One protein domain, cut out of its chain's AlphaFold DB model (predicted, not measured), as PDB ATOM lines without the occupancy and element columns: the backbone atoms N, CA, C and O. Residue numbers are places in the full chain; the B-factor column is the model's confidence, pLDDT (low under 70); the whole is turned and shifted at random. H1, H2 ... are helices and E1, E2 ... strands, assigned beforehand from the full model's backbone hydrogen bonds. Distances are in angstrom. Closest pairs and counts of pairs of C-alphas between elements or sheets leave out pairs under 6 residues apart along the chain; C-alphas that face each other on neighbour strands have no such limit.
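AT A GLANCE: This is residues 295 to 407 and 442 to 542 of the 1114 residues of the protein "RNA editing 3' terminal uridylyl transferase 1" of Leishmania infantum (UniProt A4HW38). Two lobes sit side by side: one is a twisted four-stranded sheet with H7 and H8 over one face, and the other has H1 and H4 packed on the strand pairs E1-E2 and E3-E4, with residues 541 to 542 pairing between E2 and E4. H8 joins the lobes, touching H1, H4 and H7, while residues 399 to 405 stick out. The 214 printed residues have eight named helices and eight strands, in the order H1 E1 H2 E2 H3 H4 E3 E4 H5 H6 E5 H7 E6 E7 H8 E8; the class is mixed. The large sheet runs E6 E7 E5 E8, all antiparallel. The whole is compact, with a radius of gyration of the C-alphas of 18.2 A and spans of 52 by 48 by 31 A.

IN THESE COORDINATES: Find C-alpha 454 at (260.142, 435.659, 258.854), where E5, residues 454 to 459, begins its 16.5 A. Its sheet also holds E6, 484 to 489, E7, 495 to 500, and E8, 523 to 527. Look next for H7, 465 to 479, 21.5 A, and H8, 503 to 511. H1, 295 to 310, runs 23.3 A from (259.513, 442.398, 278.986); then come E1, 318 to 322, H2, 324 to 328, E2, 337 to 342, H3, 344 to 348, H4, 356 to 370, 20.9 A, E3, 377 to 380, E4, 387 to 390, H5, 400 to 407, and H6, 442 to 452.

HOW THE PARTS SIT: In the twisted sheet, look for N 456 and O 526 at 2.9 A between E5 and E8, N 457 and O 496 at 2.8 A between E7 and E5, and N 488 and O 497 at 2.9 A in the hairpin E6 and E7. H7 and H8 make two layers with it, helices on one face, at heights of 9.2 A and 7.6 A. E5, H7, E6 and E7, H8, E8 are split strand-helix-strand units, a strand between each pair, with right-handed crossovers. H8 touches H1 at a shallow tilt of 17 degrees, the same way; the closest C-alphas, Gln 305 and Thr 504, are 5.4 A apart. Ile 475 and Ala 509 are closest between H7 and H8, C-alphas 5.7 A apart, at a steep tilt of 53 degrees, opposite ways; helix packing is mostly crossed. H4 and H6 only graze the sheet, with residues 368 to 370 and 450 to 452. N 320 and O 340 are 2.9 A apart between antiparallel E1 and E2, and N 378 and O 389 2.8 A in the hairpin E3 and E4. The closest C-alphas of H2 and E2, Ser 325 and Ile 337, are 7.3 A apart; those of E1 and H3, Lys 318 and Val 344, 7.6 A. Every O i to N i+4 pair is within hydrogen-bond range in H2 to H8, and 11 of 12 in H1.

THE WHOLE: The two C-alphas farthest apart, Gly 350 and Arg 491, are 54.6 A apart. Residues 408 to 441 are not printed; C-alphas 407 and 442 are 17.1 A apart across the cut. The link from H8 to E8 is long. Mean pLDDT of the printed part is 86.3, under 70 at residues 394 to 407, 442 to 449 and 531.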
ATOM      1  N   LYS A 295     258.219 441.875 279.426       87.78
ATOM      2  CA  LYS A 295     259.513 442.398 278.986       87.78
ATOM      3  C   LYS A 295     260.648 441.459 279.388       87.78
ATOM      4  O   LYS A 295     261.521 441.193 278.566       87.78
ATOM      5  N   MET A 296     260.618 440.890 280.595       93.55
ATOM      6  CA  MET A 296     261.577 439.849 280.993       93.55
ATOM      7  C   MET A 296     261.511 438.620 280.062       93.55
ATOM      8  O   MET A 296     262.549 438.088 279.666       93.55
ATOM      9  N   ALA A 297     260.314 438.225 279.618       92.75
ATOM     10  CA  ALA A 297     260.129 437.116 278.685       92.75
ATOM     11  C   ALA A 297     260.744 437.375 277.289       92.75
ATOM     12  O   ALA A 297     261.132 436.423 276.611       92.75
ATOM     13  N   GLU A 298     260.907 438.629 276.847       91.92
ATOM     14  CA  GLU A 298     261.704 438.946 275.647       91.92
ATOM     15  C   GLU A 298     263.191 438.603 275.834       91.92
ATOM     16  O   GLU A 298     263.810 438.055 274.916       91.92
ATOM     17  N   ALA A 299     263.759 438.859 277.020       94.96
ATOM     18  CA  ALA A 299     265.130 438.462 277.348       94.96
ATOM     19  C   ALA A 299     265.281 436.931 277.387       94.96
ATOM     20  O   ALA A 299     266.250 436.402 276.840       94.96
ATOM     21  N   HIS A 300     264.291 436.207 277.928       96.96
ATOM     22  CA  HIS A 300     264.258 434.736 277.885       96.96
ATOM     23  C   HIS A 300     264.210 434.199 276.446       96.96
ATOM     24  O   HIS A 300     264.971 433.302 276.073       96.96
ATOM     25  N   ARG A 301     263.368 434.788 275.583       94.89
ATOM     26  CA  ARG A 301     263.299 434.416 274.157       94.89
ATOM     27  C   ARG A 301     264.619 434.690 273.435       94.89
ATOM     28  O   ARG A 301     265.061 433.840 272.662       94.89
ATOM     29  N   ALA A 302     265.287 435.806 273.719       96.34
ATOM     30  CA  ALA A 302     266.615 436.090 273.180       96.34
ATOM     31  C   ALA A 302     267.691 435.113 273.688       96.34
ATOM     32  O   ALA A 302     268.497 434.640 272.887       96.34
ATOM     33  N   ARG A 303     267.670 434.732 274.973       97.98
ATOM     34  CA  ARG A 303     268.557 433.696 275.531       97.98
ATOM     35  C   ARG A 303     268.407 432.373 274.782       97.98
ATOM     36  O   ARG A 303     269.399 431.821 274.313       97.98
ATOM     37  N   ALA A 304     267.173 431.901 274.606       96.83
ATOM     38  CA  ALA A 304     266.878 430.674 273.867       96.83
ATOM     39  C   ALA A 304     267.300 430.769 272.386       96.83
ATOM     40  O   ALA A 304     267.845 429.820 271.825       96.83
ATOM     41  N   GLN A 305     267.111 431.931 271.751       96.88
ATOM     42  CA  GLN A 305     267.600 432.205 270.396       96.88
ATOM     43  C   GLN A 305     269.131 432.136 270.306       96.88
ATOM     44  O   GLN A 305     269.654 431.564 269.351       96.88
ATOM     45  N   LEU A 306     269.850 432.678 271.292       97.77
ATOM     46  CA  LEU A 306     271.311 432.638 271.346       97.77
ATOM     47  C   LEU A 306     271.828 431.226 271.634       97.77
ATOM     48  O   LEU A 306     272.807 430.798 271.025       97.77
ATOM     49  N   GLU A 307     271.135 430.474 272.490       97.51
ATOM     50  CA  GLU A 307     271.466 429.085 272.801       97.51
ATOM     51  C   GLU A 307     271.471 428.206 271.539       97.51
ATOM     52  O   GLU A 307     272.440 427.492 271.279       97.51
ATOM     53  N   LEU A 308     270.474 428.375 270.664       94.99
ATOM     54  CA  LEU A 308     270.413 427.711 269.356       94.99
ATOM     55  C   LEU A 308     271.569 428.090 268.407       94.99
ATOM     56  O   LEU A 308     271.914 427.310 267.515       94.99
ATOM     57  N   VAL A 309     272.171 429.275 268.564       95.75
ATOM     58  CA  VAL A 309     273.374 429.673 267.810       95.75
ATOM     59  C   VAL A 309     274.609 428.984 268.394       95.75
ATOM     60  O   VAL A 309     275.382 428.387 267.640       95.75
ATOM     61  N   VAL A 310     274.810 429.031 269.716       96.59
ATOM     62  CA  VAL A 310     276.032 428.491 270.345       96.59
ATOM     63  C   VAL A 310     276.065 426.964 270.350       96.59
ATOM     64  O   VAL A 310     277.143 426.398 270.186       96.59
ATOM     65  N   GLN A 311     274.915 426.282 270.393       95.79
ATOM     66  CA  GLN A 311     274.832 424.823 270.239       95.79
ATOM     67  C   GLN A 311     275.312 424.336 268.862       95.79
ATOM     68  O   GLN A 311     275.705 423.179 268.705       95.79
ATOM     69  N   ARG A 312     275.375 425.218 267.850       93.63
ATOM     70  CA  ARG A 312     276.002 424.899 266.556       93.63
ATOM     71  C   ARG A 312     277.537 424.884 266.621       93.63
ATOM     72  O   ARG A 312     278.155 424.254 265.763       93.63
ATOM     73  N   TRP A 313     278.133 425.550 267.614       95.61
ATOM     74  CA  TRP A 313     279.560 425.486 267.951       95.61
ATOM     75  C   TRP A 313     279.855 424.373 268.967       95.61
ATOM     76  O   TRP A 313     280.780 423.597 268.741       95.61
ATOM     77  N   HIS A 314     279.055 424.265 270.032       96.23
ATOM     78  CA  HIS A 314     279.241 423.303 271.118       96.23
ATOM     79  C   HIS A 314     277.892 422.682 271.540       96.23
ATOM     80  O   HIS A 314     277.155 423.313 272.295       96.23
ATOM     81  N   PRO A 315     277.526 421.468 271.077       95.06
ATOM     82  CA  PRO A 315     276.156 420.939 271.193       95.06
ATOM     83  C   PRO A 315     275.573 420.834 272.608       95.06
ATOM     84  O   PRO A 315     274.358 420.886 272.767       95.06
ATOM     85  N   ARG A 316     276.425 420.685 273.627       95.89
ATOM     86  CA  ARG A 316     276.037 420.607 275.045       95.89
ATOM     87  C   ARG A 316     276.094 421.947 275.789       95.89
ATOM     88  O   ARG A 316     275.677 422.015 276.944       95.89
ATOM     89  N   ALA A 317     276.604 423.008 275.160       96.35
ATOM     90  CA  ALA A 317     276.675 424.311 275.805       96.35
ATOM     91  C   ALA A 317     275.276 424.913 275.994       96.35
ATOM     92  O   ALA A 317     274.431 424.876 275.094       96.35
ATOM     93  N   LYS A 318     275.062 425.501 277.170       96.75
ATOM     94  CA  LYS A 318     273.875 426.279 277.525       96.75
ATOM     95  C   LYS A 318     274.231 427.755 277.624       96.75
ATOM     96  O   LYS A 318     275.388 428.103 277.870       96.75
ATOM     97  N   VAL A 319     273.234 428.616 277.449       97.94
ATOM     98  CA  VAL A 319     273.366 430.060 277.670       97.94
ATOM     99  C   VAL A 319     272.606 430.423 278.931       97.94
ATOM    100  O   VAL A 319     271.402 430.194 279.000       97.94
ATOM    101  N   PHE A 320     273.295 431.019 279.897       97.88
ATOM    102  CA  PHE A 320     272.713 431.551 281.127       97.88
ATOM    103  C   PHE A 320     272.695 433.079 281.059       97.88
ATOM    104  O   PHE A 320     273.682 433.685 280.633       97.88
ATOM    105  N   ILE A 321     271.601 433.701 281.497       97.75
ATOM    106  CA  ILE A 321     271.586 435.137 281.799       97.75
ATOM    107  C   ILE A 321     272.219 435.352 283.180       97.75
ATOM    108  O   ILE A 321     271.978 434.586 284.112       97.75
ATOM    109  N   PHE A 322     273.003 436.414 283.328       96.43
ATOM    110  CA  PHE A 322     273.463 436.919 284.616       96.43
ATOM    111  C   PHE A 322     273.356 438.452 284.665       96.43
ATOM    112  O   PHE A 322     272.633 439.069 283.883       96.43
ATOM    113  N   GLY A 323     274.016 439.078 285.633       94.72
ATOM    114  CA  GLY A 323     274.076 440.526 285.756       94.72
ATOM    115  C   GLY A 323     272.813 441.112 286.374       94.72
ATOM    116  O   GLY A 323     272.226 440.559 287.310       94.72
ATOM    117  N   SER A 324     272.415 442.292 285.894       93.18
ATOM    118  CA  SER A 324     271.395 443.085 286.589       93.18
ATOM    119  C   SER A 324     269.973 442.507 286.511       93.18
ATOM    120  O   SER A 324     269.235 442.624 287.486       93.18
ATOM    121  N   SER A 325     269.611 441.802 285.437       94.28
ATOM    122  CA  SER A 325     268.305 441.134 285.316       94.28
ATOM    123  C   SER A 325     268.115 440.015 286.349       94.28
ATOM    124  O   SER A 325     267.045 439.912 286.945       94.28
ATOM    125  N   VAL A 326     269.167 439.238 286.645       96.60
ATOM    126  CA  VAL A 326     269.169 438.271 287.761       96.60
ATOM    127  C   VAL A 326     269.135 438.999 289.107       96.60
ATOM    128  O   VAL A 326     268.274 438.704 289.932       96.60
ATOM    129  N   ALA A 327     270.044 439.953 289.335       96.44
ATOM    130  CA  ALA A 327     270.221 440.587 290.646       96.44
ATOM    131  C   ALA A 327     268.984 441.369 291.133       96.44
ATOM    132  O   ALA A 327     268.676 441.342 292.322       96.44
ATOM    133  N   PHE A 328     268.270 442.051 290.229       95.22
ATOM    134  CA  PHE A 328     267.072 442.831 290.562       95.22
ATOM    135  C   PHE A 328     265.751 442.076 290.315       95.22
ATOM    136  O   PHE A 328     264.723 442.461 290.875       95.22
ATOM    137  N   GLY A 329     265.757 441.015 289.497       94.80
ATOM    138  CA  GLY A 329     264.543 440.299 289.084       94.80
ATOM    139  C   GLY A 329     263.680 441.047 288.059       94.80
ATOM    140  O   GLY A 329     262.559 440.627 287.798       94.80
ATOM    141  N   VAL A 330     264.180 442.139 287.473       93.78
ATOM    142  CA  VAL A 330     263.475 442.970 286.479       93.78
ATOM    143  C   VAL A 330     264.421 443.360 285.344       93.78
ATOM    144  O   VAL A 330     265.641 443.382 285.523       93.78
ATOM    145  N   TRP A 331     263.874 443.698 284.177       92.59
ATOM    146  CA  TRP A 331     264.632 444.250 283.052       92.59
ATOM    147  C   TRP A 331     263.846 445.403 282.426       92.59
ATOM    148  O   TRP A 331     262.661 445.255 282.146       92.59
ATOM    149  N   ASP A 332     264.500 446.545 282.201       86.35
ATOM    150  CA  ASP A 332     263.868 447.773 281.688       86.35
ATOM    151  C   ASP A 332     263.718 447.796 280.151       86.35
ATOM    152  O   ASP A 332     263.225 448.769 279.582       86.35
ATOM    153  N   GLY A 333     264.145 446.732 279.461       83.76
ATOM    154  CA  GLY A 333     264.126 446.628 277.999       83.76
ATOM    155  C   GLY A 333     265.232 447.412 277.280       83.76
ATOM    156  O   GLY A 333     265.261 447.421 276.050       83.76
ATOM    157  N   ILE A 334     266.114 448.091 278.024       85.61
ATOM    158  CA  ILE A 334     267.121 449.022 277.483       85.61
ATOM    159  C   ILE A 334     268.529 448.685 277.990       85.61
ATOM    160  O   ILE A 334     269.490 448.821 277.241       85.61
ATOM    161  N   SER A 335     268.661 448.267 279.250       86.99
ATOM    162  CA  SER A 335     269.932 447.858 279.848       86.99
ATOM    163  C   SER A 335     270.497 446.619 279.149       86.99
ATOM    164  O   SER A 335     269.755 445.670 278.899       86.99
ATOM    165  N   ASP A 336     271.807 446.607 278.903       92.42
ATOM    166  CA  ASP A 336     272.545 445.473 278.346       92.42
ATOM    167  C   ASP A 336     272.225 444.169 279.117       92.42
ATOM    168  O   ASP A 336     272.193 444.165 280.355       92.42
ATOM    169  N   ILE A 337     271.993 443.064 278.399       96.02
ATOM    170  CA  ILE A 337     271.860 441.724 278.993       96.02
ATOM    171  C   ILE A 337     273.232 441.039 279.035       96.02
ATOM    172  O   ILE A 337     273.888 440.873 278.006       96.02
ATOM    173  N   ASP A 338     273.646 440.589 280.219       97.36
ATOM    174  CA  ASP A 338     274.851 439.782 280.387       97.36
ATOM    175  C   ASP A 338     274.523 438.291 280.171       97.36
ATOM    176  O   ASP A 338     273.762 437.687 280.927       97.36
ATOM    177  N   PHE A 339     275.111 437.675 279.146       98.11
ATOM    178  CA  PHE A 339     275.017 436.246 278.850       98.11
ATOM    179  C   PHE A 339     276.358 435.538 279.096       98.11
ATOM    180  O   PHE A 339     277.440 436.064 278.806       98.11
ATOM    181  N   THR A 340     276.316 434.290 279.557       97.74
ATOM    182  CA  THR A 340     277.493 433.406 279.580       97.74
ATOM    183  C   THR A 340     277.187 432.046 278.965       97.74
ATOM    184  O   THR A 340     276.105 431.489 279.162       97.74
ATOM    185  N   VAL A 341     278.138 431.527 278.189       97.92
ATOM    186  CA  VAL A 341     278.086 430.191 277.589       97.92
ATOM    187  C   VAL A 341     278.839 429.223 278.486       97.92
ATOM    188  O   VAL A 341     280.016 429.445 278.776       97.92
ATOM    189  N   VAL A 342     278.183 428.138 278.892       97.19
ATOM    190  CA  VAL A 342     278.776 427.103 279.747       97.19
ATOM    191  C   VAL A 342     278.301 425.721 279.301       97.19
ATOM    192  O   VAL A 342     277.096 425.473 279.227       97.19
ATOM    193  N   ASP A 343     279.227 424.799 279.035       96.86
ATOM    194  CA  ASP A 343     278.933 423.370 279.161       96.86
ATOM    195  C   ASP A 343     279.053 423.002 280.644       96.86
ATOM    196  O   ASP A 343     280.129 423.086 281.235       96.86
ATOM    197  N   VAL A 344     277.919 422.666 281.263       95.09
ATOM    198  CA  VAL A 344     277.855 422.419 282.710       95.09
ATOM    199  C   VAL A 344     278.699 421.209 283.097       95.09
ATOM    200  O   VAL A 344     279.401 421.260 284.093       95.09
ATOM    201  N   GLU A 345     278.694 420.136 282.310       94.74
ATOM    202  CA  GLU A 345     279.416 418.916 282.674       94.74
ATOM    203  C   GLU A 345     280.939 419.090 282.513       94.74
ATOM    204  O   GLU A 345     281.695 418.517 283.292       94.74
ATOM    205  N   GLU A 346     281.401 419.906 281.555       95.84
ATOM    206  CA  GLU A 346     282.821 420.289 281.437       95.84
ATOM    207  C   GLU A 346     283.261 421.280 282.523       95.84
ATOM    208  O   GLU A 346     284.388 421.195 283.006       95.84
ATOM    209  N   LEU A 347     282.382 422.185 282.969       94.51
ATOM    210  CA  LEU A 347     282.662 423.045 284.126       94.51
ATOM    211  C   LEU A 347     282.885 422.209 285.389       94.51
ATOM    212  O   LEU A 347     283.864 422.408 286.101       94.51
ATOM    213  N   GLU A 348     282.003 421.247 285.642       92.87
ATOM    214  CA  GLU A 348     282.067 420.380 286.822       92.87
ATOM    215  C   GLU A 348     283.236 419.383 286.752       92.87
ATOM    216  O   GLU A 348     283.689 418.894 287.784       92.87
ATOM    217  N   ALA A 349     283.740 419.092 285.549       94.67
ATOM    218  CA  ALA A 349     284.959 418.318 285.320       94.67
ATOM    219  C   ALA A 349     286.248 419.169 285.347       94.67
ATOM    220  O   ALA A 349     287.334 418.627 285.139       94.67
ATOM    221  N   GLY A 350     286.154 420.487 285.565       93.60
ATOM    222  CA  GLY A 350     287.302 421.401 285.578       93.60
ATOM    223  C   GLY A 350     287.926 421.674 284.201       93.60
ATOM    224  O   GLY A 350     289.045 422.179 284.128       93.60
ATOM    225  N   THR A 351     287.236 421.343 283.105       94.89
ATOM    226  CA  THR A 351     287.733 421.482 281.722       94.89
ATOM    227  C   THR A 351     287.149 422.681 280.962       94.89
ATOM    228  O   THR A 351     287.610 422.985 279.861       94.89
ATOM    229  N   TRP A 352     286.176 423.392 281.543       94.98
ATOM    230  CA  TRP A 352     285.609 424.638 281.008       94.98
ATOM    231  C   TRP A 352     286.225 425.885 281.684       94.98
ATOM    232  O   TRP A 352     286.409 425.873 282.900       94.98
ATOM    233  N   PRO A 353     286.468 427.005 280.967       93.20
ATOM    234  CA  PRO A 353     286.165 427.243 279.557       93.20
ATOM    235  C   PRO A 353     287.206 426.672 278.584       93.20
ATOM    236  O   PRO A 353     288.392 426.596 278.907       93.20
ATOM    237  N   PRO A 354     286.804 426.373 277.332       93.53
ATOM    238  CA  PRO A 354     287.748 426.176 276.239       93.53
ATOM    239  C   PRO A 354     288.489 427.491 275.950       93.53
ATOM    240  O   PRO A 354     288.196 428.535 276.526       93.53
ATOM    241  N   SER A 355     289.418 427.484 274.987       94.73
ATOM    242  CA  SER A 355     290.128 428.701 274.561       94.73
ATOM    243  C   SER A 355     289.156 429.841 274.199       94.73
ATOM    244  O   SER A 355     288.609 429.887 273.093       94.73
ATOM    245  N   GLU A 356     288.968 430.787 275.125       95.73
ATOM    246  CA  GLU A 356     287.949 431.841 275.047       95.73
ATOM    247  C   GLU A 356     288.142 432.707 273.789       95.73
ATOM    248  O   GLU A 356     287.190 433.009 273.071       95.73
ATOM    249  N   LYS A 357     289.399 432.999 273.416       94.74
ATOM    250  CA  LYS A 357     289.761 433.675 272.154       94.74
ATOM    251  C   LYS A 357     289.244 432.937 270.909       94.74
ATOM    252  O   LYS A 357     288.869 433.575 269.920       94.74
ATOM    253  N   ASN A 358     289.234 431.605 270.915       95.01
ATOM    254  CA  ASN A 358     288.713 430.801 269.809       95.01
ATOM    255  C   ASN A 358     287.183 430.719 269.839       95.01
ATOM    256  O   ASN A 358     286.562 430.781 268.773       95.01
ATOM    257  N   ALA A 359     286.583 430.653 271.028       96.79
ATOM    258  CA  ALA A 359     285.136 430.682 271.215       96.79
ATOM    259  C   ALA A 359     284.527 432.010 270.721       96.79
ATOM    260  O   ALA A 359     283.634 431.989 269.870       96.79
ATOM    261  N   VAL A 360     285.105 433.158 271.116       97.12
ATOM    262  CA  VAL A 360     284.746 434.504 270.622       97.12
ATOM    263  C   VAL A 360     284.732 434.547 269.089       97.12
ATOM    264  O   VAL A 360     283.736 434.948 268.487       97.12
ATOM    265  N   ARG A 361     285.808 434.095 268.425       95.22
ATOM    266  CA  ARG A 361     285.883 434.095 266.950       95.22
ATOM    267  C   ARG A 361     284.837 433.175 266.308       95.22
ATOM    268  O   ARG A 361     284.228 433.555 265.309       95.22
ATOM    269  N   SER A 362     284.623 431.991 266.880       95.95
ATOM    270  CA  SER A 362     283.734 430.965 266.319       95.95
ATOM    271  C   SER A 362     282.259 431.357 266.420       95.95
ATOM    272  O   SER A 362     281.535 431.278 265.427       95.95
ATOM    273  N   ILE A 363     281.818 431.845 267.583       97.05
ATOM    274  CA  ILE A 363     280.429 432.275 267.793       97.05
ATOM    275  C   ILE A 363     280.129 433.568 267.025       97.05
ATOM    276  O   ILE A 363     279.063 433.670 266.421       97.05
ATOM    277  N   THR A 364     281.075 434.514 266.939       97.00
ATOM    278  CA  THR A 364     280.905 435.729 266.114       97.00
ATOM    279  C   THR A 364     280.615 435.379 264.649       97.00
ATOM    280  O   THR A 364     279.733 435.969 264.027       97.00
ATOM    281  N   GLU A 365     281.309 434.379 264.095       94.57
ATOM    282  CA  GLU A 365     281.063 433.895 262.731       94.57
ATOM    283  C   GLU A 365     279.701 433.189 262.582       94.57
ATOM    284  O   GLU A 365     279.065 433.312 261.534       94.57
ATOM    285  N   LEU A 366     279.215 432.486 263.612       94.54
ATOM    286  CA  LEU A 366     277.877 431.879 263.603       94.54
ATOM    287  C   LEU A 366     276.760 432.930 263.684       94.54
ATOM    288  O   LEU A 366     275.822 432.868 262.890       94.54
ATOM    289  N   LEU A 367     276.891 433.937 264.552       95.26
ATOM    290  CA  LEU A 367     275.971 435.080 264.606       95.26
ATOM    291  C   LEU A 367     275.940 435.813 263.253       95.26
ATOM    292  O   LEU A 367     274.871 436.074 262.698       95.26
ATOM    293  N   ARG A 368     277.106 436.058 262.643       92.85
ATOM    294  CA  ARG A 368     277.196 436.658 261.302       92.85
ATOM    295  C   ARG A 368     276.469 435.834 260.229       92.85
ATOM    296  O   ARG A 368     275.882 436.412 259.317       92.85
ATOM    297  N   ARG A 369     276.477 434.498 260.329       88.90
ATOM    298  CA  ARG A 369     275.732 433.597 259.423       88.90
ATOM    299  C   ARG A 369     274.223 433.593 259.671       88.90
ATOM    300  O   ARG A 369     273.486 433.406 258.711       88.90
ATOM    301  N   ALA A 370     273.783 433.823 260.909       88.62
ATOM    302  CA  ALA A 370     272.365 433.941 261.254       88.62
ATOM    303  C   ALA A 370     271.724 435.244 260.729       88.62
ATOM    304  O   ALA A 370     270.514 435.285 260.513       88.62
ATOM    305  N   GLY A 371     272.530 436.290 260.501       87.98
ATOM    306  CA  GLY A 371     272.084 437.577 259.951       87.98
ATOM    307  C   GLY A 371     272.569 438.817 260.713       87.98
ATOM    308  O   GLY A 371     272.134 439.928 260.401       87.98
ATOM    309  N   PHE A 372     273.443 438.665 261.714       90.89
ATOM    310  CA  PHE A 372     274.013 439.802 262.441       90.89
ATOM    311  C   PHE A 372     275.034 440.562 261.581       90.89
ATOM    312  O   PHE A 372     275.882 439.968 260.911       90.89
ATOM    313  N   SER A 373     274.974 441.896 261.613       86.28
ATOM    314  CA  SER A 373     275.922 442.753 260.893       86.28
ATOM    315  C   SER A 373     277.222 442.929 261.678       86.28
ATOM    316  O   SER A 373     277.216 443.037 262.903       86.28
ATOM    317  N   PHE A 374     278.338 443.058 260.956       87.87
ATOM    318  CA  PHE A 374     279.646 443.384 261.536       87.87
ATOM    319  C   PHE A 374     279.656 444.737 262.269       87.87
ATOM    320  O   PHE A 374     280.508 444.972 263.115       87.87
ATOM    321  N   ILE A 375     278.726 445.640 261.937       86.80
ATOM    322  CA  ILE A 375     278.606 446.947 262.596       86.80
ATOM    323  C   ILE A 375     278.108 446.767 264.038       86.80
ATOM    324  O   ILE A 375     278.528 447.501 264.934       86.80
ATOM    325  N   ASN A 376     277.242 445.778 264.265       90.28
ATOM    326  CA  ASN A 376     276.591 445.529 265.545       90.28
ATOM    327  C   ASN A 376     277.404 444.595 266.455       90.28
ATOM    328  O   ASN A 376     277.314 444.733 267.667       90.28
ATOM    329  N   LEU A 377     278.220 443.689 265.903       94.50
ATOM    330  CA  LEU A 377     279.055 442.766 266.686       94.50
ATOM    331  C   LEU A 377     280.483 443.293 266.896       94.50
ATOM    332  O   LEU A 377     281.213 443.543 265.941       94.50
ATOM    333  N   GLU A 378     280.907 443.371 268.155       95.53
ATOM    334  CA  GLU A 378     282.253 443.750 268.584       95.53
ATOM    335  C   GLU A 378     282.912 442.573 269.342       95.53
ATOM    336  O   GLU A 378     282.664 442.377 270.534       95.53
ATOM    337  N   PRO A 379     283.736 441.746 268.668       95.90
ATOM    338  CA  PRO A 379     284.465 440.655 269.310       95.90
ATOM    339  C   PRO A 379     285.697 441.179 270.065       95.90
ATOM    340  O   PRO A 379     286.686 441.590 269.455       95.90
ATOM    341  N   ILE A 380     285.676 441.108 271.396       93.54
ATOM    342  CA  ILE A 380     286.764 441.554 272.277       93.54
ATOM    343  C   ILE A 380     287.566 440.332 272.738       93.54
ATOM    344  O   ILE A 380     287.449 439.849 273.861       93.54
ATOM    345  N   SER A 381     288.399 439.805 271.842       90.25
ATOM    346  CA  SER A 381     289.105 438.528 272.028       90.25
ATOM    347  C   SER A 381     290.426 438.602 272.818       90.25
ATOM    348  O   SER A 381     291.104 437.585 272.961       90.25
ATOM    349  N   HIS A 382     290.802 439.792 273.306       87.36
ATOM    350  CA  HIS A 382     292.093 440.089 273.953       87.36
ATOM    351  C   HIS A 382     291.973 440.758 275.340       87.36
ATOM    352  O   HIS A 382     292.977 441.194 275.898       87.36
ATOM    353  N   ALA A 383     290.764 440.871 275.899       85.97
ATOM    354  CA  ALA A 383     290.569 441.354 277.269       85.97
ATOM    355  C   ALA A 383     290.895 440.262 278.309       85.97
ATOM    356  O   ALA A 383     290.958 439.081 277.975       85.97
ATOM    357  N   ARG A 384     291.017 440.654 279.591       84.73
ATOM    358  CA  ARG A 384     291.180 439.737 280.744       84.73
ATOM    359  C   ARG A 384     290.110 438.632 280.788       84.73
ATOM    360  O   ARG A 384     290.386 437.514 281.213       84.73
ATOM    361  N   VAL A 385     288.901 438.976 280.345       87.87
ATOM    362  CA  VAL A 385     287.797 438.059 280.049       87.87
ATOM    363  C   VAL A 385     287.392 438.329 278.596       87.87
ATOM    364  O   VAL A 385     286.866 439.409 278.321       87.87
ATOM    365  N   PRO A 386     287.687 437.427 277.645       94.46
ATOM    366  CA  PRO A 386     287.273 437.591 276.258       94.46
ATOM    367  C   PRO A 386     285.751 437.487 276.104       94.46
ATOM    368  O   PRO A 386     285.136 436.547 276.606       94.46
ATOM    369  N   ILE A 387     285.152 438.440 275.388       96.38
ATOM    370  CA  ILE A 387     283.693 438.545 275.214       96.38
ATOM    371  C   ILE A 387     283.306 438.918 273.778       96.38
ATOM    372  O   ILE A 387     284.133 439.393 272.995       96.38
ATOM    373  N   ILE A 388     282.031 438.741 273.433       97.68
ATOM    374  CA  ILE A 388     281.399 439.352 272.254       97.68
ATOM    375  C   ILE A 388     280.393 440.383 272.762       97.68
ATOM    376  O   ILE A 388     279.477 440.002 273.484       97.68
ATOM    377  N   LYS A 389     280.523 441.654 272.369       96.70
ATOM    378  CA  LYS A 389     279.467 442.653 272.583       96.70
ATOM    379  C   LYS A 389     278.570 442.745 271.352       96.70
ATOM    380  O   LYS A 389     279.073 442.795 270.226       96.70
ATOM    381  N   HIS A 390     277.264 442.827 271.551       96.04
ATOM    382  CA  HIS A 390     276.295 443.216 270.536       96.04
ATOM    383  C   HIS A 390     275.726 444.594 270.872       96.04
ATOM    384  O   HIS A 390     275.268 444.825 271.987       96.04
ATOM    385  N   HIS A 391     275.746 445.488 269.884       92.61
ATOM    386  CA  HIS A 391     275.156 446.823 269.942       92.61
ATOM    387  C   HIS A 391     273.963 446.865 268.982       92.61
ATOM    388  O   HIS A 391     274.177 446.865 267.766       92.61
ATOM    389  N   ALA A 392     272.730 446.907 269.474       86.27
ATOM    390  CA  ALA A 392     271.522 446.967 268.659       86.27
ATOM    391  C   ALA A 392     271.464 448.269 267.829       86.27
ATOM    392  O   ALA A 392     271.752 449.362 268.315       86.27
ATOM    393  N   SER A 393     271.078 448.172 266.549       72.16
ATOM    394  CA  SER A 393     270.963 449.354 265.664       72.16
ATOM    395  C   SER A 393     269.860 450.318 266.107       72.16
ATOM    396  O   SER A 393     269.955 451.526 265.900       72.16
ATOM    397  N   LEU A 394     268.806 449.759 266.695       60.60
ATOM    398  CA  LEU A 394     267.715 450.444 267.365       60.60
ATOM    399  C   LEU A 394     267.433 449.610 268.622       60.60
ATOM    400  O   LEU A 394     267.156 448.420 268.464       60.60
ATOM    401  N   PRO A 395     267.495 450.183 269.837       51.84
ATOM    402  CA  PRO A 395     266.981 449.506 271.023       51.84
ATOM    403  C   PRO A 395     265.499 449.169 270.830       51.84
ATOM    404  O   PRO A 395     264.808 449.879 270.086       51.84
ATOM    405  N   ILE A 396     264.985 448.167 271.547       50.69
ATOM    406  CA  ILE A 396     263.540 447.900 271.659       50.69
ATOM    407  C   ILE A 396     262.879 449.079 272.399       50.69
ATOM    408  O   ILE A 396     262.637 449.063 273.604       50.69
ATOM    409  N   ARG A 397     262.623 450.166 271.666       43.74
ATOM    410  CA  ARG A 397     261.992 451.375 272.193       43.74
ATOM    411  C   ARG A 397     260.503 451.126 272.368       43.74
ATOM    412  O   ARG A 397     259.736 451.294 271.425       43.74
ATOM    413  N   LEU A 398     260.105 450.805 273.596       46.75
ATOM    414  CA  LEU A 398     258.721 450.970 274.023       46.75
ATOM    415  C   LEU A 398     258.336 452.451 273.884       46.75
ATOM    416  O   LEU A 398     258.905 453.311 274.573       46.75
ATOM    417  N   THR A 399     257.359 452.749 273.027       46.91
ATOM    418  CA  THR A 399     256.669 454.045 273.063       46.91
ATOM    419  C   THR A 399     256.049 454.249 274.447       46.91
ATOM    420  O   THR A 399     255.762 453.277 275.149       46.91
ATOM    421  N   ASP A 400     255.829 455.495 274.870       45.21
ATOM    422  CA  ASP A 400     255.204 455.751 276.177       45.21
ATOM    423  C   ASP A 400     253.805 455.109 276.268       45.21
ATOM    424  O   ASP A 400     253.429 454.593 277.313       45.21
ATOM    425  N   GLU A 401     253.091 455.003 275.142       46.49
ATOM    426  CA  GLU A 401     251.818 454.277 275.005       46.49
ATOM    427  C   GLU A 401     251.942 452.749 275.154       46.49
ATOM    428  O   GLU A 401     250.989 452.099 275.581       46.49
ATOM    429  N   GLN A 402     253.075 452.154 274.764       51.12
ATOM    430  CA  GLN A 402     253.362 450.734 274.996       51.12
ATOM    431  C   GLN A 402     253.787 450.499 276.447       51.12
ATOM    432  O   GLN A 402     253.325 449.540 277.052       51.12
ATOM    433  N   ARG A 403     254.601 451.392 277.032       49.89
ATOM    434  CA  ARG A 403     254.931 451.356 278.469       49.89
ATOM    435  C   ARG A 403     253.674 451.490 279.326       49.89
ATOM    436  O   ARG A 403     253.461 450.668 280.205       49.89
ATOM    437  N   HIS A 404     252.806 452.459 279.033       53.35
ATOM    438  CA  HIS A 404     251.546 452.633 279.755       53.35
ATOM    439  C   HIS A 404     250.621 451.422 279.591       53.35
ATOM    440  O   HIS A 404     250.022 451.001 280.574       53.35
ATOM    441  N   ARG A 405     250.512 450.831 278.391       54.47
ATOM    442  CA  ARG A 405     249.718 449.603 278.207       54.47
ATOM    443  C   ARG A 405     250.278 448.421 278.986       54.47
ATOM    444  O   ARG A 405     249.514 447.806 279.708       54.47
ATOM    445  N   LEU A 406     251.586 448.171 278.938       51.05
ATOM    446  CA  LEU A 406     252.211 447.093 279.713       51.05
ATOM    447  C   LEU A 406     252.073 447.304 281.230       51.05
ATOM    448  O   LEU A 406     251.819 446.347 281.951       51.05
ATOM    449  N   HIS A 407     252.188 448.543 281.727       54.15
ATOM    450  CA  HIS A 407     251.919 448.844 283.138       54.15
ATOM    451  C   HIS A 407     250.445 448.625 283.508       54.15
ATOM    452  O   HIS A 407     250.168 448.087 284.577       54.15
ATOM    453  N   HIS A 442     246.652 447.356 267.125       52.13
ATOM    454  CA  HIS A 442     246.800 445.897 267.086       52.13
ATOM    455  C   HIS A 442     247.278 445.389 265.717       52.13
ATOM    456  O   HIS A 442     248.120 444.501 265.625       52.13
ATOM    457  N   THR A 443     246.780 446.003 264.642       52.84
ATOM    458  CA  THR A 443     247.034 445.581 263.250       52.84
ATOM    459  C   THR A 443     248.468 445.839 262.786       52.84
ATOM    460  O   THR A 443     249.000 445.104 261.954       52.84
ATOM    461  N   GLN A 444     249.106 446.889 263.314       55.71
ATOM    462  CA  GLN A 444     250.508 447.187 263.038       55.71
ATOM    463  C   GLN A 444     251.421 446.246 263.829       55.71
ATOM    464  O   GLN A 444     252.309 445.642 263.231       55.71
ATOM    465  N   LEU A 445     251.161 446.070 265.130       61.47
ATOM    466  CA  LEU A 445     251.932 445.173 265.994       61.47
ATOM    467  C   LEU A 445     251.955 443.740 265.441       61.47
ATOM    468  O   LEU A 445     253.010 443.123 265.332       61.47
ATOM    469  N   GLU A 446     250.803 443.225 265.009       60.03
ATOM    470  CA  GLU A 446     250.705 441.900 264.394       60.03
ATOM    471  C   GLU A 446     251.507 441.784 263.088       60.03
ATOM    472  O   GLU A 446     252.147 440.760 262.834       60.03
ATOM    473  N   ALA A 447     251.530 442.840 262.270       60.15
ATOM    474  CA  ALA A 447     252.360 442.866 261.073       60.15
ATOM    475  C   ALA A 447     253.854 442.850 261.408       60.15
ATOM    476  O   ALA A 447     254.606 442.092 260.796       60.15
ATOM    477  N   GLU A 448     254.274 443.621 262.406       66.64
ATOM    478  CA  GLU A 448     255.657 443.654 262.886       66.64
ATOM    479  C   GLU A 448     256.086 442.291 263.459       66.64
ATOM    480  O   GLU A 448     257.159 441.800 263.102       66.64
ATOM    481  N   LEU A 449     255.217 441.610 264.218       68.77
ATOM    482  CA  LEU A 449     255.439 440.245 264.718       68.77
ATOM    483  C   LEU A 449     255.565 439.212 263.583       68.77
ATOM    484  O   LEU A 449     256.448 438.352 263.621       68.77
ATOM    485  N   ILE A 450     254.726 439.291 262.544       71.28
ATOM    486  CA  ILE A 450     254.799 438.400 261.371       71.28
ATOM    487  C   ILE A 450     256.089 438.620 260.572       71.28
ATOM    488  O   ILE A 450     256.697 437.650 260.107       71.28
ATOM    489  N   ILE A 451     256.545 439.867 260.447       74.92
ATOM    490  CA  ILE A 451     257.830 440.195 259.823       74.92
ATOM    491  C   ILE A 451     258.996 439.665 260.678       74.92
ATOM    492  O   ILE A 451     259.899 439.032 260.131       74.92
ATOM    493  N   ALA A 452     258.961 439.869 262.000       82.21
ATOM    494  CA  ALA A 452     260.021 439.462 262.926       82.21
ATOM    495  C   ALA A 452     260.269 437.942 262.927       82.21
ATOM    496  O   ALA A 452     261.416 437.504 262.993       82.21
ATOM    497  N   ARG A 453     259.215 437.129 262.774       86.64
ATOM    498  CA  ARG A 453     259.299 435.660 262.630       86.64
ATOM    499  C   ARG A 453     259.424 435.170 261.177       86.64
ATOM    500  O   ARG A 453     259.070 434.030 260.875       86.64
ATOM    501  N   SER A 454     259.914 436.011 260.263       85.16
ATOM    502  CA  SER A 454     260.142 435.659 258.854       85.16
ATOM    503  C   SER A 454     261.614 435.778 258.443       85.16
ATOM    504  O   SER A 454     262.299 436.744 258.776       85.16
ATOM    505  N   VAL A 455     262.091 434.813 257.652       92.56
ATOM    506  CA  VAL A 455     263.493 434.679 257.219       92.56
ATOM    507  C   VAL A 455     263.587 434.696 255.694       92.56
ATOM    508  O   VAL A 455     262.775 434.074 255.003       92.56
ATOM    509  N   ARG A 456     264.601 435.389 255.160       92.28
ATOM    510  CA  ARG A 456     264.953 435.421 253.734       92.28
ATOM    511  C   ARG A 456     266.217 434.598 253.482       92.28
ATOM    512  O   ARG A 456     267.269 434.874 254.055       92.28
ATOM    513  N   TYR A 457     266.126 433.667 252.538       94.41
ATOM    514  CA  TYR A 457     267.238 432.888 251.997       94.41
ATOM    515  C   TYR A 457     267.537 433.396 250.587       94.41
ATOM    516  O   TYR A 457     266.724 433.214 249.681       94.41
ATOM    517  N   SER A 458     268.685 434.044 250.401       93.64
ATOM    518  CA  SER A 458     269.129 434.575 249.103       93.64
ATOM    519  C   SER A 458     270.235 433.682 248.551       93.64
ATOM    520  O   SER A 458     271.309 433.583 249.145       93.64
ATOM    521  N   LEU A 459     269.964 432.991 247.450       94.90
ATOM    522  CA  LEU A 459     270.852 432.016 246.837       94.90
ATOM    523  C   LEU A 459     271.785 432.695 245.829       94.90
ATOM    524  O   LEU A 459     271.403 433.638 245.141       94.90
ATOM    525  N   ASN A 460     273.017 432.201 245.715       94.95
ATOM    526  CA  ASN A 460     273.971 432.678 244.704       94.95
ATOM    527  C   ASN A 460     273.682 432.161 243.283       94.95
ATOM    528  O   ASN A 460     274.316 432.623 242.338       94.95
ATOM    529  N   LEU A 461     272.776 431.192 243.141       92.69
ATOM    530  CA  LEU A 461     272.368 430.564 241.886       92.69
ATOM    531  C   LEU A 461     270.851 430.279 241.930       92.69
ATOM    532  O   LEU A 461     270.332 429.986 243.010       92.69
ATOM    533  N   PRO A 462     270.129 430.312 240.794       91.59
ATOM    534  CA  PRO A 462     268.733 429.882 240.726       91.59
ATOM    535  C   PRO A 462     268.557 428.414 241.138       91.59
ATOM    536  O   PRO A 462     269.169 427.522 240.548       91.59
ATOM    537  N   ALA A 463     267.678 428.136 242.101       86.99
ATOM    538  CA  ALA A 463     267.431 426.772 242.551       86.99
ATOM    539  C   ALA A 463     266.645 425.949 241.514       86.99
ATOM    540  O   ALA A 463     265.534 426.307 241.092       86.99
ATOM    541  N   GLY A 464     267.177 424.773 241.171       82.26
ATOM    542  CA  GLY A 464     266.412 423.728 240.495       82.26
ATOM    543  C   GLY A 464     265.274 423.192 241.383       82.26
ATOM    544  O   GLY A 464     265.237 423.474 242.586       82.26
ATOM    545  N   PRO A 465     264.326 422.406 240.832       75.85
ATOM    546  CA  PRO A 465     263.318 421.732 241.644       75.85
ATOM    547  C   PRO A 465     263.920 420.869 242.772       75.85
ATOM    548  O   PRO A 465     263.465 421.059 243.897       75.85
ATOM    549  N   PRO A 466     264.959 420.027 242.555       76.87
ATOM    550  CA  PRO A 466     265.548 419.233 243.637       76.87
ATOM    551  C   PRO A 466     266.144 420.104 244.745       76.87
ATOM    552  O   PRO A 466     265.768 419.966 245.905       76.87
ATOM    553  N   ASP A 467     266.982 421.080 244.384       85.91
ATOM    554  CA  ASP A 467     267.599 422.018 245.330       85.91
ATOM    555  C   ASP A 467     266.577 422.785 246.174       85.91
ATOM    556  O   ASP A 467     266.769 422.991 247.370       85.91
ATOM    557  N   SER A 468     265.470 423.195 245.554       84.25
ATOM    558  CA  SER A 468     264.381 423.884 246.240       84.25
ATOM    559  C   SER A 468     263.659 422.960 247.241       84.25
ATOM    560  O   SER A 468     263.303 423.418 248.323       84.25
ATOM    561  N   ALA A 469     263.459 421.671 246.913       75.87
ATOM    562  CA  ALA A 469     262.892 420.676 247.840       75.87
ATOM    563  C   ALA A 469     263.821 420.461 249.029       75.87
ATOM    564  O   ALA A 469     263.379 420.467 250.172       75.87
ATOM    565  N   ILE A 470     265.108 420.284 248.734       83.57
ATOM    566  CA  ILE A 470     266.140 419.990 249.721       83.57
ATOM    567  C   ILE A 470     266.320 421.175 250.675       83.57
ATOM    568  O   ILE A 470     266.427 420.952 251.879       83.57
ATOM    569  N   LEU A 471     266.287 422.422 250.189       89.12
ATOM    570  CA  LEU A 471     266.333 423.611 251.046       89.12
ATOM    571  C   LEU A 471     265.146 423.646 252.022       89.12
ATOM    572  O   LEU A 471     265.338 423.777 253.229       89.12
ATOM    573  N   GLU A 472     263.924 423.490 251.507       87.03
ATOM    574  CA  GLU A 472     262.707 423.483 252.328       87.03
ATOM    575  C   GLU A 472     262.693 422.306 253.323       87.03
ATOM    576  O   GLU A 472     262.286 422.483 254.471       87.03
ATOM    577  N   ALA A 473     263.174 421.125 252.919       81.47
ATOM    578  CA  ALA A 473     263.290 419.946 253.776       81.47
ATOM    579  C   ALA A 473     264.361 420.109 254.862       81.47
ATOM    580  O   ALA A 473     264.106 419.749 256.006       81.47
ATOM    581  N   SER A 474     265.513 420.714 254.543       89.61
ATOM    582  CA  SER A 474     266.579 421.021 255.515       89.61
ATOM    583  C   SER A 474     266.043 421.885 256.661       89.61
ATOM    584  O   SER A 474     266.306 421.630 257.834       89.61
ATOM    585  N   ILE A 475     265.226 422.885 256.320       90.67
ATOM    586  CA  ILE A 475     264.613 423.794 257.291       90.67
ATOM    587  C   ILE A 475     263.510 423.073 258.082       90.67
ATOM    588  O   ILE A 475     263.489 423.156 259.309       90.67
ATOM    589  N   ARG A 476     262.633 422.305 257.418       86.21
ATOM    590  CA  ARG A 476     261.574 421.511 258.078       86.21
ATOM    591  C   ARG A 476     262.119 420.435 259.020       86.21
ATOM    592  O   ARG A 476     261.505 420.203 260.057       86.21
ATOM    593  N   LEU A 477     263.259 419.827 258.699       85.82
ATOM    594  CA  LEU A 477     263.989 418.909 259.577       85.82
ATOM    595  C   LEU A 477     264.463 419.621 260.856       85.82
ATOM    596  O   LEU A 477     264.366 419.060 261.942       85.82
ATOM    597  N   ALA A 478     264.923 420.871 260.744       88.55
ATOM    598  CA  ALA A 478     265.432 421.641 261.877       88.55
ATOM    599  C   ALA A 478     264.331 422.220 262.789       88.55
ATOM    600  O   ALA A 478     264.465 422.157 264.014       88.55
ATOM    601  N   VAL A 479     263.257 422.798 262.233       86.18
ATOM    602  CA  VAL A 479     262.180 423.443 263.027       86.18
ATOM    603  C   VAL A 479     260.941 422.578 263.263       86.18
ATOM    604  O   VAL A 479     260.122 422.915 264.110       86.18
ATOM    605  N   GLY A 480     260.789 421.469 262.539       78.76
ATOM    606  CA  GLY A 480     259.549 420.699 262.480       78.76
ATOM    607  C   GLY A 480     258.553 421.271 261.461       78.76
ATOM    608  O   GLY A 480     258.396 422.483 261.306       78.76
ATOM    609  N   SER A 481     257.842 420.396 260.744       73.16
ATOM    610  CA  SER A 481     256.945 420.811 259.650       73.16
ATOM    611  C   SER A 481     255.790 421.724 260.079       73.16
ATOM    612  O   SER A 481     255.351 422.530 259.255       73.16
ATOM    613  N   ALA A 482     255.323 421.617 261.328       71.23
ATOM    614  CA  ALA A 482     254.233 422.426 261.882       71.23
ATOM    615  C   ALA A 482     254.634 423.889 262.158       71.23
ATOM    616  O   ALA A 482     253.798 424.781 262.036       71.23
ATOM    617  N   ALA A 483     255.915 424.148 262.451       77.27
ATOM    618  CA  ALA A 483     256.417 425.494 262.724       77.27
ATOM    619  C   ALA A 483     256.449 426.395 261.475       77.27
ATOM    620  O   ALA A 483     256.493 427.617 261.588       77.27
ATOM    621  N   VAL A 484     256.433 425.817 260.267       75.64
ATOM    622  CA  VAL A 484     256.506 426.559 258.998       75.64
ATOM    623  C   VAL A 484     255.105 426.984 258.550       75.64
ATOM    624  O   VAL A 484     254.372 426.187 257.966       75.64
ATOM    625  N   GLN A 485     254.749 428.254 258.760       70.64
ATOM    626  CA  GLN A 485     253.425 428.804 258.433       70.64
ATOM    627  C   GLN A 485     253.271 429.240 256.970       70.64
ATOM    628  O   GLN A 485     252.178 429.139 256.412       70.64
ATOM    629  N   GLN A 486     254.339 429.717 256.325       71.07
ATOM    630  CA  GLN A 486     254.303 430.127 254.916       71.07
ATOM    631  C   GLN A 486     255.657 429.895 254.240       71.07
ATOM    632  O   GLN A 486     256.703 430.094 254.853       71.07
ATOM    633  N   VAL A 487     255.635 429.510 252.959       75.88
ATOM    634  CA  VAL A 487     256.826 429.402 252.100       75.88
ATOM    635  C   VAL A 487     256.532 430.039 250.750       75.88
ATOM    636  O   VAL A 487     255.577 429.658 250.065       75.88
ATOM    637  N   TRP A 488     257.375 430.973 250.320       74.39
ATOM    638  CA  TRP A 488     257.310 431.521 248.971       74.39
ATOM    639  C   TRP A 488     258.696 431.712 248.359       74.39
ATOM    640  O   TRP A 488     259.706 431.824 249.038       74.39
ATOM    641  N   TRP A 489     258.720 431.707 247.032       81.88
ATOM    642  CA  TRP A 489     259.916 431.903 246.220       81.88
ATOM    643  C   TRP A 489     259.620 432.997 245.208       81.88
ATOM    644  O   TRP A 489     258.488 433.076 244.713       81.88
ATOM    645  N   ASN A 490     260.624 433.800 244.871       78.50
ATOM    646  CA  ASN A 490     260.504 434.776 243.794       78.50
ATOM    647  C   ASN A 490     260.467 434.106 242.402       78.50
ATOM    648  O   ASN A 490     260.508 432.881 242.253       78.50
ATOM    649  N   ARG A 491     260.332 434.925 241.350       77.61
ATOM    650  CA  ARG A 491     260.176 434.445 239.966       77.61
ATOM    651  C   ARG A 491     261.428 433.734 239.440       77.61
ATOM    652  O   ARG A 491     261.288 432.772 238.688       77.61
ATOM    653  N   THR A 492     262.604 434.205 239.837       84.98
ATOM    654  CA  THR A 492     263.938 433.727 239.443       84.98
ATOM    655  C   THR A 492     264.392 432.477 240.200       84.98
ATOM    656  O   THR A 492     265.271 431.781 239.708       84.98
ATOM    657  N   ARG A 493     263.767 432.137 241.340       85.73
ATOM    658  CA  ARG A 493     264.181 431.061 242.271       85.73
ATOM    659  C   ARG A 493     265.584 431.238 242.876       85.73
ATOM    660  O   ARG A 493     266.173 430.275 243.354       85.73
ATOM    661  N   ASP A 494     266.099 432.458 242.901       90.57
ATOM    662  CA  ASP A 494     267.301 432.839 243.655       90.57
ATOM    663  C   ASP A 494     266.953 433.415 245.044       90.57
ATOM    664  O   ASP A 494     267.845 433.713 245.831       90.57
ATOM    665  N   MET A 495     265.666 433.521 245.402       88.53
ATOM    666  CA  MET A 495     265.238 433.871 246.757       88.53
ATOM    667  C   MET A 495     264.059 433.013 247.227       88.53
ATOM    668  O   MET A 495     263.021 432.942 246.558       88.53
ATOM    669  N   CYS A 496     264.204 432.438 248.421       89.41
ATOM    670  CA  CYS A 496     263.137 431.832 249.213       89.41
ATOM    671  C   CYS A 496     262.865 432.699 250.455       89.41
ATOM    672  O   CYS A 496     263.773 433.320 251.008       89.41
ATOM    673  N   CYS A 497     261.616 432.762 250.900       87.18
ATOM    674  CA  CYS A 497     261.212 433.392 252.151       87.18
ATOM    675  C   CYS A 497     260.261 432.458 252.899       87.18
ATOM    676  O   CYS A 497     259.340 431.889 252.303       87.18
ATOM    677  N   MET A 498     260.499 432.305 254.199       88.22
ATOM    678  CA  MET A 498     259.736 431.413 255.071       88.22
ATOM    679  C   MET A 498     259.308 432.156 256.332       88.22
ATOM    680  O   MET A 498     260.104 432.883 256.927       88.22
ATOM    681  N   THR A 499     258.049 431.975 256.718       81.17
ATOM    682  CA  THR A 499     257.454 432.547 257.933       81.17
ATOM    683  C   THR A 499     257.180 431.421 258.913       81.17
ATOM    684  O   THR A 499     256.595 430.401 258.536       81.17
ATOM    685  N   PHE A 500     257.595 431.620 260.159       85.83
ATOM    686  CA  PHE A 500     257.522 430.630 261.226       85.83
ATOM    687  C   PHE A 500     256.421 430.975 262.233       85.83
ATOM    688  O   PHE A 500     255.830 432.053 262.190       85.83
ATOM    689  N   ASP A 501     256.116 430.045 263.128       80.03
ATOM    690  CA  ASP A 501     255.208 430.247 264.255       80.03
ATOM    691  C   ASP A 501     255.760 431.234 265.297       80.03
ATOM    692  O   ASP A 501     255.018 432.098 265.764       80.03
ATOM    693  N   THR A 502     257.060 431.174 265.578       87.81
ATOM    694  CA  THR A 502     257.760 431.948 266.611       87.81
ATOM    695  C   THR A 502     259.050 432.579 266.077       87.81
ATOM    696  O   THR A 502     259.661 432.096 265.118       87.81
ATOM    697  N   THR A 503     259.506 433.651 266.727       91.18
ATOM    698  CA  THR A 503     260.821 434.268 266.479       91.18
ATOM    699  C   THR A 503     261.972 433.301 266.779       91.18
ATOM    700  O   THR A 503     262.950 433.254 266.034       91.18
ATOM    701  N   THR A 504     261.824 432.445 267.793       93.94
ATOM    702  CA  THR A 504     262.798 431.397 268.136       93.94
ATOM    703  C   THR A 504     262.960 430.362 267.020       93.94
ATOM    704  O   THR A 504     264.091 430.064 266.629       93.94
ATOM    705  N   ASN A 505     261.866 429.880 266.413       92.82
ATOM    706  CA  ASN A 505     261.959 429.000 265.241       92.82
ATOM    707  C   ASN A 505     262.516 429.723 264.002       92.82
ATOM    708  O   ASN A 505     263.248 429.107 263.228       92.82
ATOM    709  N   ALA A 506     262.279 431.031 263.844       92.46
ATOM    710  CA  ALA A 506     262.933 431.823 262.800       92.46
ATOM    711  C   ALA A 506     264.467 431.896 262.985       92.46
ATOM    712  O   ALA A 506     265.212 431.745 262.014       92.46
ATOM    713  N   VAL A 507     264.970 432.044 264.218       94.57
ATOM    714  CA  VAL A 507     266.422 431.973 264.496       94.57
ATOM    715  C   VAL A 507     266.961 430.557 264.273       94.57
ATOM    716  O   VAL A 507     267.974 430.405 263.590       94.57
ATOM    717  N   LYS A 508     266.253 429.515 264.729       93.93
ATOM    718  CA  LYS A 508     266.616 428.103 264.491       93.93
ATOM    719  C   LYS A 508     266.739 427.772 262.999       93.93
ATOM    720  O   LYS A 508     267.684 427.111 262.574       93.93
ATOM    721  N   ALA A 509     265.813 428.275 262.185       93.26
ATOM    722  CA  ALA A 509     265.844 428.149 260.730       93.26
ATOM    723  C   ALA A 509     266.936 429.006 260.059       93.26
ATOM    724  O   ALA A 509     267.287 428.763 258.903       93.26
ATOM    725  N   SER A 510     267.470 430.010 260.761       92.94
ATOM    726  CA  SER A 510     268.561 430.860 260.270       92.94
ATOM    727  C   SER A 510     269.949 430.256 260.515       92.94
ATOM    728  O   SER A 510     270.889 430.580 259.793       92.94
ATOM    729  N   THR A 511     270.086 429.360 261.500       88.98
ATOM    730  CA  THR A 511     271.351 428.689 261.862       88.98
ATOM    731  C   THR A 511     271.458 427.239 261.382       88.98
ATOM    732  O   THR A 511     272.544 426.649 261.454       88.98
ATOM    733  N   CYS A 512     270.364 426.641 260.899       90.91
ATOM    734  CA  CYS A 512     270.340 425.231 260.522       90.91
ATOM    735  C   CYS A 512     271.258 424.909 259.320       90.91
ATOM    736  O   CYS A 512     271.489 425.759 258.455       90.91
ATOM    737  N   PRO A 513     271.782 423.671 259.217       89.80
ATOM    738  CA  PRO A 513     272.466 423.214 258.010       89.80
ATOM    739  C   PRO A 513     271.543 423.331 256.791       89.80
ATOM    740  O   PRO A 513     270.386 422.929 256.852       89.80
ATOM    741  N   LEU A 514     272.056 423.866 255.680       91.41
ATOM    742  CA  LEU A 514     271.325 423.959 254.414       91.41
ATOM    743  C   LEU A 514     271.998 423.057 253.380       91.41
ATOM    744  O   LEU A 514     273.191 423.208 253.101       91.41
ATOM    745  N   HIS A 515     271.232 422.128 252.813       88.99
ATOM    746  CA  HIS A 515     271.721 421.162 251.835       88.99
ATOM    747  C   HIS A 515     271.332 421.579 250.407       88.99
ATOM    748  O   HIS A 515     270.294 422.199 250.188       88.99
ATOM    749  N   PHE A 516     272.167 421.224 249.425       88.36
ATOM    750  CA  PHE A 516     271.918 421.465 248.000       88.36
ATOM    751  C   PHE A 516     272.486 420.316 247.159       88.36
ATOM    752  O   PHE A 516     273.566 419.792 247.449       88.36
ATOM    753  N   THR A 517     271.793 419.958 246.082       83.47
ATOM    754  CA  THR A 517     272.305 419.051 245.045       83.47
ATOM    755  C   THR A 517     273.334 419.739 244.155       83.47
ATOM    756  O   THR A 517     274.410 419.180 243.934       83.47
ATOM    757  N   SER A 518     273.055 420.959 243.689       86.86
ATOM    758  CA  SER A 518     273.927 421.673 242.752       86.86
ATOM    759  C   SER A 518     275.239 422.117 243.411       86.86
ATOM    760  O   SER A 518     275.261 422.740 244.477       86.86
ATOM    761  N   ALA A 519     276.368 421.798 242.773       85.47
ATOM    762  CA  ALA A 519     277.691 422.197 243.246       85.47
ATOM    763  C   ALA A 519     277.847 423.731 243.263       85.47
ATOM    764  O   ALA A 519     277.321 424.435 242.409       85.47
ATOM    765  N   GLY A 520     278.565 424.258 244.259       87.83
ATOM    766  CA  GLY A 520     278.786 425.704 244.408       87.83
ATOM    767  C   GLY A 520     277.589 426.519 244.921       87.83
ATOM    768  O   GLY A 520     277.794 427.665 245.323       87.83
ATOM    769  N   MET A 521     276.376 425.958 244.996       91.34
ATOM    770  CA  MET A 521     275.224 426.691 245.530       91.34
ATOM    771  C   MET A 521     275.350 426.948 247.036       91.34
ATOM    772  O   MET A 521     275.778 426.084 247.805       91.34
ATOM    773  N   ARG A 522     275.004 428.166 247.451       91.58
ATOM    774  CA  ARG A 522     275.008 428.673 248.825       91.58
ATOM    775  C   ARG A 522     273.819 429.614 248.997       91.58
ATOM    776  O   ARG A 522     273.516 430.377 248.083       91.58
ATOM    777  N   ALA A 523     273.220 429.624 250.182       92.44
ATOM    778  CA  ALA A 523     272.290 430.670 250.593       92.44
ATOM    779  C   ALA A 523     272.963 431.607 251.606       92.44
ATOM    780  O   ALA A 523     273.688 431.157 252.492       92.44
ATOM    781  N   ARG A 524     272.701 432.909 251.482       92.12
ATOM    782  CA  ARG A 524     272.821 433.876 252.576       92.12
ATOM    783  C   ARG A 524     271.488 433.932 253.304       92.12
ATOM    784  O   ARG A 524     270.448 433.980 252.645       92.12
ATOM    785  N   VAL A 525     271.530 433.940 254.629       93.17
ATOM    786  CA  VAL A 525     270.341 433.942 255.481       93.17
ATOM    787  C   VAL A 525     270.311 435.225 256.299       93.17
ATOM    788  O   VAL A 525     271.353 435.719 256.722       93.17
ATOM    789  N   GLN A 526     269.122 435.799 256.448       90.51
ATOM    790  CA  GLN A 526     268.886 437.000 257.242       90.51
ATOM    791  C   GLN A 526     267.404 437.097 257.636       90.51
ATOM    792  O   GLN A 526     266.547 436.584 256.903       90.51
ATOM    793  N   PRO A 527     267.069 437.823 258.717       88.98
ATOM    794  CA  PRO A 527     265.710 438.303 258.949       88.98
ATOM    795  C   PRO A 527     265.133 439.011 257.710       88.98
ATOM    796  O   PRO A 527     265.859 439.644 256.931       88.98
ATOM    797  N   LEU A 528     263.816 438.904 257.509       84.73
ATOM    798  CA  LEU A 528     263.130 439.459 256.336       84.73
ATOM    799  C   LEU A 528     263.263 440.994 256.233       84.73
ATOM    800  O   LEU A 528     263.265 441.543 255.123       84.73
ATOM    801  N   HIS A 529     263.379 441.673 257.373       78.89
ATOM    802  CA  HIS A 529     263.382 443.127 257.505       78.89
ATOM    803  C   HIS A 529     264.523 443.612 258.409       78.89
ATOM    804  O   HIS A 529     265.052 442.862 259.227       78.89
ATOM    805  N   GLU A 530     264.921 444.873 258.243       72.40
ATOM    806  CA  GLU A 530     266.104 445.425 258.910       72.40
ATOM    807  C   GLU A 530     265.827 445.987 260.311       72.40
ATOM    808  O   GLU A 530     266.765 446.095 261.097       72.40
ATOM    809  N   GLU A 531     264.570 446.280 260.647       69.06
ATOM    810  CA  GLU A 531     264.153 446.788 261.968       69.06
ATOM    811  C   GLU A 531     263.398 445.696 262.751       69.06
ATOM    812  O   GLU A 531     263.936 445.141 263.701       69.06
ATOM    813  N   CYS A 532     262.196 445.308 262.301       75.41
ATOM    814  CA  CYS A 532     261.430 444.169 262.832       75.41
ATOM    815  C   CYS A 532     262.182 442.828 262.661       75.41
ATOM    816  O   CYS A 532     262.194 442.250 261.570       75.41
ATOM    817  N   ARG A 533     262.805 442.340 263.737       84.68
ATOM    818  CA  ARG A 533     263.637 441.124 263.808       84.68
ATOM    819  C   ARG A 533     263.312 440.330 265.090       84.68
ATOM    820  O   ARG A 533     262.645 440.883 265.962       84.68
ATOM    821  N   PRO A 534     263.790 439.078 265.238       90.26
ATOM    822  CA  PRO A 534     263.768 438.361 266.518       90.26
ATOM    823  C   PRO A 534     264.441 439.146 267.654       90.26
ATOM    824  O   PRO A 534     265.352 439.938 267.408       90.26
ATOM    825  N   GLU A 535     264.020 438.887 268.890       91.88
ATOM    826  CA  GLU A 535     264.393 439.623 270.104       91.88
ATOM    827  C   GLU A 535     265.912 439.769 270.289       91.88
ATOM    828  O   GLU A 535     266.387 440.859 270.609       91.88
ATOM    829  N   LEU A 536     266.692 438.722 269.990       94.26
ATOM    830  CA  LEU A 536     268.159 438.737 270.105       94.26
ATOM    831  C   LEU A 536     268.842 439.829 269.250       94.26
ATOM    832  O   LEU A 536     269.960 440.235 269.546       94.26
ATOM    833  N   TYR A 537     268.190 440.325 268.195       91.78
ATOM    834  CA  TYR A 537     268.715 441.423 267.373       91.78
ATOM    835  C   TYR A 537     268.379 442.823 267.916       91.78
ATOM    836  O   TYR A 537     268.964 443.801 267.449       91.78
ATOM    837  N   GLY A 538     267.409 442.936 268.829       88.28
ATOM    838  CA  GLY A 538     266.870 444.211 269.321       88.28
ATOM    839  C   GLY A 538     267.468 444.703 270.643       88.28
ATOM    840  O   GLY A 538     267.209 445.841 271.035       88.28
ATOM    841  N   MET A 539     268.260 443.874 271.325       90.47
ATOM    842  CA  MET A 539     268.873 444.191 272.620       90.47
ATOM    843  C   MET A 539     270.395 444.321 272.537       90.47
ATOM    844  O   MET A 539     271.054 443.603 271.780       90.47
ATOM    845  N   ASP A 540     270.944 445.225 273.345       94.17
ATOM    846  CA  ASP A 540     272.373 445.256 273.652       94.17
ATOM    847  C   ASP A 540     272.704 444.060 274.563       94.17
ATOM    848  O   ASP A 540     271.948 443.757 275.492       94.17
ATOM    849  N   PHE A 541     273.796 443.341 274.290       96.80
ATOM    850  CA  PHE A 541     274.206 442.204 275.123       96.80
ATOM    851  C   PHE A 541     275.713 441.942 275.113       96.80
ATOM    852  O   PHE A 541     276.384 442.144 274.100       96.80
ATOM    853  N   ASP A 542     276.217 441.394 276.218       96.89
ATOM    854  CA  ASP A 542     277.577 440.869 276.351       96.89
ATOM    855  C   ASP A 542     277.532 439.342 276.440       96.89
ATOM    856  O   ASP A 542     276.750 438.789 277.203       96.89
TER     857      ASP A 542